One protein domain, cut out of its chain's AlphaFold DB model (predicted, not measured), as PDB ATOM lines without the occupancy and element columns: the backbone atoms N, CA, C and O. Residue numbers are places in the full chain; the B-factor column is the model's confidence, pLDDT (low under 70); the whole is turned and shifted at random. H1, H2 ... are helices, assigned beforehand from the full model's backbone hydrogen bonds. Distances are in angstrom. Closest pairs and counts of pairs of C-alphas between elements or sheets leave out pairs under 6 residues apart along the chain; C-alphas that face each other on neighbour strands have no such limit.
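What this domain is: This is residues 84 to 154 of the 316 residues of the protein "C2H2-type domain-containing protein" of Apolygus lucorum (UniProt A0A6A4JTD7). A small compact head holds the short helices H1, H2 and H3 together with the first part of the long helix H4, and residues 140 to 154 of H4 stick out from it as a straight arm. H1 crosses H4 at residues 127 to 138, H2 packs on H1 and H3, and residues 140 to 154 of H4 stand free. The printed part has 71 residues with four named helices, in the order H1, H2, H3, H4, and no named strand; the class is all helix. The whole is loose, with a radius of gyration of the C-alphas of 15.0 A, and spans 51 by 23 by 23 A, the arm making the length.

Where its parts are: H4, residues 125 to 154, is 44.3 A long, from C-alpha 125 at (147.359, 99.393, 164.321) to C-alpha 154 at (103.347, 95.686, 167.483). H1, residues 84 to 96, measures 18.5 A and begins with C-alpha 84 at (140.881, 114.230, 169.462). H2, residues 102 to 109, measures 10.8 A, and H3, residues 115 to 122, measures 10.6 A.

How they stand to each other: H4 touches H1 with residues 127 to 138 alone; the closest C-alphas, of Ala 135 and Ala 94, are 4.8 A apart. These two helices run the same way at a steep tilt of 53 degrees. H1 touches H2, opposite ways at a steep tilt of 64 degrees, closest at the C-alphas of Phe 92 and Leu 106, 7.0 A apart. H2 touches H3, closest at the C-alphas of His 107 and Val 115, 6.0 A apart; their tilt of 69 degrees is steep, only just short of about perpendicular. H3 and H4 are close but not clearly touching, the closest C-alphas, of Arg 122 and Lys 128, being 7.0 A apart. H2 and H4 are apart. Every O i to N i+4 pair is within hydrogen-bond range in H1, H2 and H3, and 25 of 26 are in H4.

The domain as a whole: The C-alphas of Glu 116 and Asp 154, the two farthest apart, are 51.4 A from each other. Without residues 140 to 154 the body spans 28 by 20 by 19 A. The printed part has no cut, and its three links are tight. Mean pLDDT of the printed part is 96.5, and no printed residue is under 70.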
ATOM      1  N   GLU A  84     142.271 113.946 169.837       96.94
ATOM      2  CA  GLU A  84     140.881 114.230 169.462       96.94
ATOM      3  C   GLU A  84     140.664 114.188 167.951       96.94
ATOM      4  O   GLU A  84     139.705 113.586 167.476       96.94
ATOM      5  N   GLU A  85     141.598 114.748 167.186       97.44
ATOM      6  CA  GLU A  85     141.525 114.751 165.727       97.44
ATOM      7  C   GLU A  85     141.669 113.333 165.156       97.44
ATOM      8  O   GLU A  85     140.990 112.982 164.194       97.44
ATOM      9  N   VAL A  86     142.475 112.477 165.798       97.94
ATOM     10  CA  VAL A  86     142.560 111.048 165.449       97.94
ATOM     11  C   VAL A  86     141.219 110.342 165.666       97.94
ATOM     12  O   VAL A  86     140.789 109.588 164.795       97.94
ATOM     13  N   ARG A  87     140.532 110.601 166.789       98.12
ATOM     14  CA  ARG A  87     139.199 110.029 167.061       98.12
ATOM     15  C   ARG A  87     138.150 110.517 166.064       98.12
ATOM     16  O   ARG A  87     137.298 109.735 165.640       98.12
ATOM     17  N   MET A  88     138.213 111.792 165.683       98.31
ATOM     18  CA  MET A  88     137.312 112.377 164.689       98.31
ATOM     19  C   MET A  88     137.516 111.728 163.313       98.31
ATOM     20  O   MET A  88     136.551 111.261 162.710       98.31
ATOM     21  N   MET A  89     138.771 111.590 162.875       98.31
ATOM     22  CA  MET A  89     139.125 110.899 161.632       98.31
ATOM     23  C   MET A  89     138.659 109.435 161.637       98.31
ATOM     24  O   MET A  89     138.056 108.981 160.664       98.31
ATOM     25  N   ALA A  90     138.864 108.719 162.750       98.44
ATOM     26  CA  ALA A  90     138.402 107.340 162.903       98.44
ATOM     27  C   ALA A  90     136.869 107.229 162.827       98.44
ATOM     28  O   ALA A  90     136.341 106.300 162.217       98.44
ATOM     29  N   SER A  91     136.152 108.206 163.392       98.38
ATOM     30  CA  SER A  91     134.687 108.274 163.331       98.38
ATOM     31  C   SER A  91     134.174 108.508 161.910       98.38
ATOM     32  O   SER A  91     133.218 107.852 161.495       98.38
ATOM     33  N   PHE A  92     134.808 109.406 161.150       98.38
ATOM     34  CA  PHE A  92     134.469 109.621 159.740       98.38
ATOM     35  C   PHE A  92     134.718 108.370 158.901       98.38
ATOM     36  O   PHE A  92     133.861 107.985 158.111       98.38
ATOM     37  N   GLU A  93     135.848 107.690 159.110       98.31
ATOM     38  CA  GLU A  93     136.155 106.451 158.396       98.31
ATOM     39  C   GLU A  93     135.154 105.331 158.705       98.31
ATOM     40  O   GLU A  93     134.685 104.662 157.784       98.31
ATOM     41  N   ALA A  94     134.794 105.157 159.978       98.25
ATOM     42  CA  ALA A  94     133.822 104.154 160.399       98.25
ATOM     43  C   ALA A  94     132.430 104.393 159.786       98.25
ATOM     44  O   ALA A  94     131.775 103.436 159.377       98.25
ATOM     45  N   ARG A  95     131.998 105.657 159.680       98.00
ATOM     46  CA  ARG A  95     130.722 106.034 159.042       98.00
ATOM     47  C   ARG A  95     130.746 105.883 157.524       98.00
ATOM     48  O   ARG A  95     129.727 105.536 156.942       98.00
ATOM     49  N   ALA A  96     131.888 106.143 156.890       97.38
ATOM     50  CA  ALA A  96     132.006 106.124 155.436       97.38
ATOM     51  C   ALA A  96     131.785 104.729 154.826       97.38
ATOM     52  O   ALA A  96     131.390 104.650 153.671       97.38
ATOM     53  N   GLY A  97     132.041 103.641 155.565       92.06
ATOM     54  CA  GLY A  97     131.621 102.278 155.211       92.06
ATOM     55  C   GLY A  97     131.887 101.850 153.757       92.06
ATOM     56  O   GLY A  97     130.998 101.889 152.916       92.06
ATOM     57  N   GLY A  98     133.098 101.369 153.449       90.06
ATOM     58  CA  GLY A  98     133.381 100.721 152.154       90.06
ATOM     59  C   GLY A  98     133.757 101.650 150.991       90.06
ATOM     60  O   GLY A  98     133.894 101.184 149.859       90.06
ATOM     61  N   VAL A  99     133.996 102.943 151.236       96.94
ATOM     62  CA  VAL A  99     134.504 103.870 150.206       96.94
ATOM     63  C   VAL A  99     135.846 103.387 149.639       96.94
ATOM     64  O   VAL A  99     136.844 103.265 150.354       96.94
ATOM     65  N   ARG A 100     135.898 103.183 148.314       95.69
ATOM     66  CA  ARG A 100     137.087 102.680 147.596       95.69
ATOM     67  C   ARG A 100     138.323 103.573 147.769       95.69
ATOM     68  O   ARG A 100     139.439 103.060 147.810       95.69
ATOM     69  N   ILE A 101     138.139 104.893 147.868       96.88
ATOM     70  CA  ILE A 101     139.226 105.880 148.005       96.88
ATOM     71  C   ILE A 101     139.087 106.671 149.313       96.88
ATOM     72  O   ILE A 101     139.009 107.897 149.337       96.88
ATOM     73  N   ILE A 102     139.089 105.949 150.433       97.88
ATOM     74  CA  ILE A 102     138.851 106.508 151.772       97.88
ATOM     75  C   ILE A 102     139.741 107.714 152.136       97.88
ATOM     76  O   ILE A 102     139.287 108.633 152.800       97.88
ATOM     77  N   ASN A 103     140.995 107.769 151.671       98.06
ATOM     78  CA  ASN A 103     141.892 108.890 151.990       98.06
ATOM     79  C   ASN A 103     141.475 110.214 151.332       98.06
ATOM     80  O   ASN A 103     141.749 111.267 151.897       98.06
ATOM     81  N   GLN A 104     140.877 110.168 150.135       98.25
ATOM     82  CA  GLN A 104     140.359 111.371 149.470       98.25
ATOM     83  C   GLN A 104     139.085 111.838 150.170       98.25
ATOM     84  O   GLN A 104     138.983 113.006 150.519       98.25
ATOM     85  N   HIS A 105     138.198 110.899 150.507       98.31
ATOM     86  CA  HIS A 105     136.988 111.193 151.269       98.31
ATOM     87  C   HIS A 105     137.287 111.835 152.637       98.31
ATOM     88  O   HIS A 105     136.710 112.854 152.996       98.31
ATOM     89  N   LEU A 106     138.260 111.304 153.387       98.19
ATOM     90  CA  LEU A 106     138.673 111.906 154.661       98.19
ATOM     91  C   LEU A 106     139.284 113.305 154.490       98.19
ATOM     92  O   LEU A 106     139.140 114.139 155.374       98.19
ATOM     93  N   HIS A 107     139.959 113.573 153.371       98.19
ATOM     94  CA  HIS A 107     140.516 114.893 153.078       98.19
ATOM     95  C   HIS A 107     139.426 115.930 152.772       98.19
ATOM     96  O   HIS A 107     139.566 117.084 153.160       98.19
ATOM     97  N   GLU A 108     138.336 115.532 152.112       98.19
ATOM     98  CA  GLU A 108     137.165 116.397 151.903       98.19
ATOM     99  C   GLU A 108     136.531 116.815 153.238       98.19
ATOM    100  O   GLU A 108     136.137 117.967 153.401       98.19
ATOM    101  N   LEU A 109     136.502 115.903 154.216       98.00
ATOM    102  CA  LEU A 109     135.983 116.166 155.564       98.00
ATOM    103  C   LEU A 109     136.980 116.914 156.467       98.00
ATOM    104  O   LEU A 109     136.573 117.581 157.416       98.00
ATOM    105  N   MET A 110     138.284 116.802 156.197       97.75
ATOM    106  CA  MET A 110     139.367 117.384 157.001       97.75
ATOM    107  C   MET A 110     140.350 118.178 156.119       97.75
ATOM    108  O   MET A 110     141.517 117.792 155.982       97.75
ATOM    109  N   PRO A 111     139.919 119.309 155.524       97.00
ATOM    110  CA  PRO A 111     140.694 120.034 154.509       97.00
ATOM    111  C   PRO A 111     141.976 120.686 155.050       97.00
ATOM    112  O   PRO A 111     142.885 121.023 154.293       97.00
ATOM    113  N   ASN A 112     142.091 120.850 156.368       96.81
ATOM    114  CA  ASN A 112     143.300 121.328 157.041       96.81
ATOM    115  C   ASN A 112     144.437 120.283 157.061       96.81
ATOM    116  O   ASN A 112     145.554 120.596 157.489       96.81
ATOM    117  N   ARG A 113     144.179 119.042 156.628       97.25
ATOM    118  CA  ARG A 113     145.150 117.944 156.621       97.25
ATOM    119  C   ARG A 113     145.370 117.417 155.215       97.25
ATOM    120  O   ARG A 113     144.438 117.060 154.515       97.25
ATOM    121  N   SER A 114     146.636 117.280 154.825       98.06
ATOM    122  CA  SER A 114     146.984 116.694 153.531       98.06
ATOM    123  C   SER A 114     146.719 115.185 153.493       98.06
ATOM    124  O   SER A 114     146.856 114.483 154.500       98.06
ATOM    125  N   VAL A 115     146.437 114.661 152.296       98.12
ATOM    126  CA  VAL A 115     146.212 113.224 152.045       98.12
ATOM    127  C   VAL A 115     147.373 112.358 152.558       98.12
ATOM    128  O   VAL A 115     147.153 111.287 153.122       98.12
ATOM    129  N   GLU A 116     148.618 112.815 152.412       97.69
ATOM    130  CA  GLU A 116     149.796 112.087 152.907       97.69
ATOM    131  C   GLU A 116     149.890 112.091 154.440       97.69
ATOM    132  O   GLU A 116     150.271 111.083 155.041       97.69
ATOM    133  N   SER A 117     149.485 113.186 155.093       96.81
ATOM    134  CA  SER A 117     149.395 113.238 156.557       96.81
ATOM    135  C   SER A 117     148.338 112.260 157.077       96.81
ATOM    136  O   SER A 117     148.607 111.527 158.031       96.81
ATOM    137  N   ILE A 118     147.174 112.204 156.416       98.06
ATOM    138  CA  ILE A 118     146.079 111.270 156.727       98.06
ATOM    139  C   ILE A 118     146.560 109.822 156.575       98.06
ATOM    140  O   ILE A 118     146.438 109.027 157.504       98.06
ATOM    141  N   LYS A 119     147.204 109.481 155.450       97.94
ATOM    142  CA  LYS A 119     147.803 108.149 155.239       97.94
ATOM    143  C   LYS A 119     148.766 107.764 156.364       97.94
ATOM    144  O   LYS A 119     148.733 106.629 156.839       97.94
ATOM    145  N   GLY A 120     149.620 108.698 156.786       97.06
ATOM    146  CA  GLY A 120     150.561 108.486 157.884       97.06
ATOM    147  C   GLY A 120     149.863 108.178 159.210       97.06
ATOM    148  O   GLY A 120     150.264 107.243 159.901       97.06
ATOM    149  N   ALA A 121     148.798 108.912 159.534       97.38
ATOM    150  CA  ALA A 121     148.035 108.728 160.765       97.38
ATOM    151  C   ALA A 121     147.182 107.452 160.790       97.38
ATOM    152  O   ALA A 121     146.994 106.884 161.860       97.38
ATOM    153  N   ARG A 122     146.737 106.957 159.628       97.88
ATOM    154  CA  ARG A 122     145.970 105.700 159.509       97.88
ATOM    155  C   ARG A 122     146.822 104.428 159.570       97.88
ATOM    156  O   ARG A 122     146.299 103.322 159.682       97.88
ATOM    157  N   ARG A 123     148.145 104.556 159.429       97.81
ATOM    158  CA  ARG A 123     149.068 103.411 159.349       97.81
ATOM    159  C   ARG A 123     149.167 102.579 160.642       97.81
ATOM    160  O   ARG A 123     149.221 101.353 160.509       97.81
ATOM    161  N   PRO A 124     149.253 103.172 161.852       97.69
ATOM    162  CA  PRO A 124     149.387 102.420 163.101       97.69
ATOM    163  C   PRO A 124     148.186 101.508 163.376       97.69
ATOM    164  O   PRO A 124     147.053 101.861 163.063       97.69
ATOM    165  N   GLN A 125     148.424 100.356 164.009       98.00
ATOM    166  CA  GLN A 125     147.359  99.393 164.321       98.00
ATOM    167  C   GLN A 125     146.323  99.966 165.296       98.00
ATOM    168  O   GLN A 125     145.135  99.836 165.044       98.00
ATOM    169  N   ALA A 126     146.769 100.728 166.301       97.75
ATOM    170  CA  ALA A 126     145.888 101.372 167.279       97.75
ATOM    171  C   ALA A 126     144.795 102.253 166.643       97.75
ATOM    172  O   ALA A 126     143.697 102.369 167.177       97.75
ATOM    173  N   TYR A 127     145.078 102.871 165.489       98.19
ATOM    174  CA  TYR A 127     144.068 103.620 164.745       98.19
ATOM    175  C   TYR A 127     143.011 102.693 164.129       98.19
ATOM    176  O   TYR A 127     141.821 102.977 164.201       98.19
ATOM    177  N   LYS A 128     143.432 101.572 163.536       98.25
ATOM    178  CA  LYS A 128     142.520 100.603 162.915       98.25
ATOM    179  C   LYS A 128     141.618  99.939 163.947       98.25
ATOM    180  O   LYS A 128     140.442  99.746 163.666       98.25
ATOM    181  N   ASP A 129     142.163  99.640 165.123       98.25
ATOM    182  CA  ASP A 129     141.399  99.096 166.247       98.25
ATOM    183  C   ASP A 129     140.318 100.106 166.671       98.25
ATOM    184  O   ASP A 129     139.145  99.762 166.761       98.25
ATOM    185  N   MET A 130     140.673 101.395 166.768       98.44
ATOM    186  CA  MET A 130     139.716 102.471 167.054       98.44
ATOM    187  C   MET A 130     138.616 102.598 165.986       98.44
ATOM    188  O   MET A 130     137.453 102.804 166.326       98.44
ATOM    189  N   VAL A 131     138.952 102.466 164.697       98.38
ATOM    190  CA  VAL A 131     137.958 102.453 163.607       98.38
ATOM    191  C   VAL A 131     137.033 101.241 163.728       98.38
ATOM    192  O   VAL A 131     135.821 101.390 163.573       98.38
ATOM    193  N   ALA A 132     137.580 100.057 164.017       97.94
ATOM    194  CA  ALA A 132     136.803  98.831 164.176       97.94
ATOM    195  C   ALA A 132     135.825  98.927 165.357       97.94
ATOM    196  O   ALA A 132     134.648  98.608 165.186       97.94
ATOM    197  N   ASP A 133     136.281  99.441 166.502       98.38
ATOM    198  CA  ASP A 133     135.456  99.664 167.694       98.38
ATOM    199  C   ASP A 133     134.299 100.631 167.408       98.38
ATOM    200  O   ASP A 133     133.145 100.358 167.752       98.38
ATOM    201  N   ILE A 134     134.579 101.754 166.734       98.44
ATOM    202  CA  ILE A 134     133.538 102.726 166.373       98.44
ATOM    203  C   ILE A 134     132.555 102.113 165.369       98.44
ATOM    204  O   ILE A 134     131.347 102.285 165.525       98.44
ATOM    205  N   ALA A 135     133.045 101.385 164.364       98.12
ATOM    206  CA  ALA A 135     132.198 100.742 163.361       98.12
ATOM    207  C   ALA A 135     131.302  99.649 163.965       98.12
ATOM    208  O   ALA A 135     130.166  99.476 163.530       98.12
ATOM    209  N   GLU A 136     131.799  98.902 164.951       98.25
ATOM    210  CA  GLU A 136     131.018  97.918 165.704       98.25
ATOM    211  C   GLU A 136     129.927  98.593 166.538       98.25
ATOM    212  O   GLU A 136     128.772  98.172 166.496       98.25
ATOM    213  N   ARG A 137     130.263  99.682 167.240       98.38
ATOM    214  CA  ARG A 137     129.279 100.460 168.002       98.38
ATOM    215  C   ARG A 137     128.155 100.988 167.107       98.38
ATOM    216  O   ARG A 137     126.994 100.778 167.433       98.38
ATOM    217  N   LEU A 138     128.494 101.584 165.961       97.94
ATOM    218  CA  LEU A 138     127.500 102.083 165.001       97.94
ATOM    219  C   LEU A 138     126.593 100.961 164.467       97.94
ATOM    220  O   LEU A 138     125.397 101.166 164.290       97.94
ATOM    221  N   ARG A 139     127.140  99.759 164.240       97.50
ATOM    222  CA  ARG A 139     126.344  98.591 163.825       97.50
ATOM    223  C   ARG A 139     125.356  98.144 164.904       97.50
ATOM    224  O   ARG A 139     124.220  97.825 164.567       97.50
ATOM    225  N   ARG A 140     125.755  98.148 166.180       98.25
ATOM    226  CA  ARG A 140     124.858  97.812 167.302       98.25
ATOM    227  C   ARG A 140     123.755  98.846 167.488       98.25
ATOM    228  O   ARG A 140     122.610  98.458 167.675       98.25
ATOM    229  N   GLU A 141     124.090 100.131 167.402       97.69
ATOM    230  CA  GLU A 141     123.112 101.225 167.484       97.69
ATOM    231  C   GLU A 141     122.058 101.102 166.371       97.69
ATOM    232  O   GLU A 141     120.866 101.177 166.650       97.69
ATOM    233  N   ALA A 142     122.476 100.805 165.135       96.38
ATOM    234  CA  ALA A 142     121.548 100.580 164.023       96.38
ATOM    235  C   ALA A 142     120.634  99.355 164.242       96.38
ATOM    236  O   ALA A 142     119.447  99.404 163.931       96.38
ATOM    237  N   GLN A 143     121.163  98.262 164.807       97.06
ATOM    238  CA  GLN A 143     120.361  97.080 165.150       97.06
ATOM    239  C   GLN A 143     119.340  97.379 166.257       97.06
ATOM    240  O   GLN A 143     118.182  96.986 166.132       97.06
ATOM    241  N   GLN A 144     119.743  98.107 167.303       96.81
ATOM    242  CA  GLN A 144     118.845  98.516 168.389       96.81
ATOM    243  C   GLN A 144     117.707  99.401 167.876       96.81
ATOM    244  O   GLN A 144     116.547  99.125 168.175       96.81
ATOM    245  N   GLN A 145     118.019 100.386 167.028       96.25
ATOM    246  CA  GLN A 145     117.012 101.248 166.403       96.25
ATOM    247  C   GLN A 145     115.992 100.435 165.599       96.25
ATOM    248  O   GLN A 145     114.794 100.607 165.801       96.25
ATOM    249  N   SER A 146     116.450  99.474 164.788       95.75
ATOM    250  CA  SER A 146     115.533  98.609 164.032       95.75
ATOM    251  C   SER A 146     114.638  97.738 164.926       95.75
ATOM    252  O   SER A 146     113.470  97.537 164.606       95.75
ATOM    253  N   SER A 147     115.146  97.250 166.067       94.94
ATOM    254  CA  SER A 147     114.338  96.460 167.008       94.94
ATOM    255  C   SER A 147     113.321  97.300 167.784       94.94
ATOM    256  O   SER A 147     112.212  96.833 168.034       94.94
ATOM    257  N   GLU A 148     113.671  98.538 168.145       94.00
ATOM    258  CA  GLU A 148     112.756  99.460 168.825       94.00
ATOM    259  C   GLU A 148     111.626  99.907 167.895       94.00
ATOM    260  O   GLU A 148     110.469  99.939 168.312       94.00
ATOM    261  N   GLU A 149     111.940 100.203 166.630       91.50
ATOM    262  CA  GLU A 149     110.937 100.510 165.604       91.50
ATOM    263  C   GLU A 149     109.972  99.336 165.408       91.50
ATOM    264  O   GLU A 149     108.764  99.532 165.502       91.50
ATOM    265  N   GLN A 150     110.488  98.108 165.281       91.94
ATOM    266  CA  GLN A 150     109.646  96.920 165.136       91.94
ATOM    267  C   GLN A 150     108.729  96.684 166.352       91.94
ATOM    268  O   GLN A 150     107.581  96.290 166.182       91.94
ATOM    269  N   SER A 151     109.201  96.961 167.574       89.88
ATOM    270  CA  SER A 151     108.368  96.825 168.781       89.88
ATOM    271  C   SER A 151     107.257  97.876 168.892       89.88
ATOM    272  O   SER A 151     106.198  97.589 169.444       89.88
ATOM    273  N   ARG A 152     107.467  99.086 168.351       86.44
ATOM    274  CA  ARG A 152     106.439 100.142 168.356       86.44
ATOM    275  C   ARG A 152     105.271  99.807 167.437       86.44
ATOM    276  O   ARG A 152     104.140 100.164 167.755       86.44
ATOM    277  N   ASP A 153     105.546  99.124 166.333       81.62
ATOM    278  CA  ASP A 153     104.511  98.723 165.384       81.62
ATOM    279  C   ASP A 153     103.606  97.614 165.957       81.62
ATOM    280  O   ASP A 153     102.405  97.614 165.684       81.62
ATOM    281  N   ASP A 154     104.136  96.733 166.816       76.50
ATOM    282  CA  ASP A 154     103.347  95.686 167.483       76.50
ATOM    283  C   ASP A 154     102.449  96.245 168.612       76.50
ATOM    284  O   ASP A 154     101.299  95.824 168.742       76.50
TER     285      ASP A 154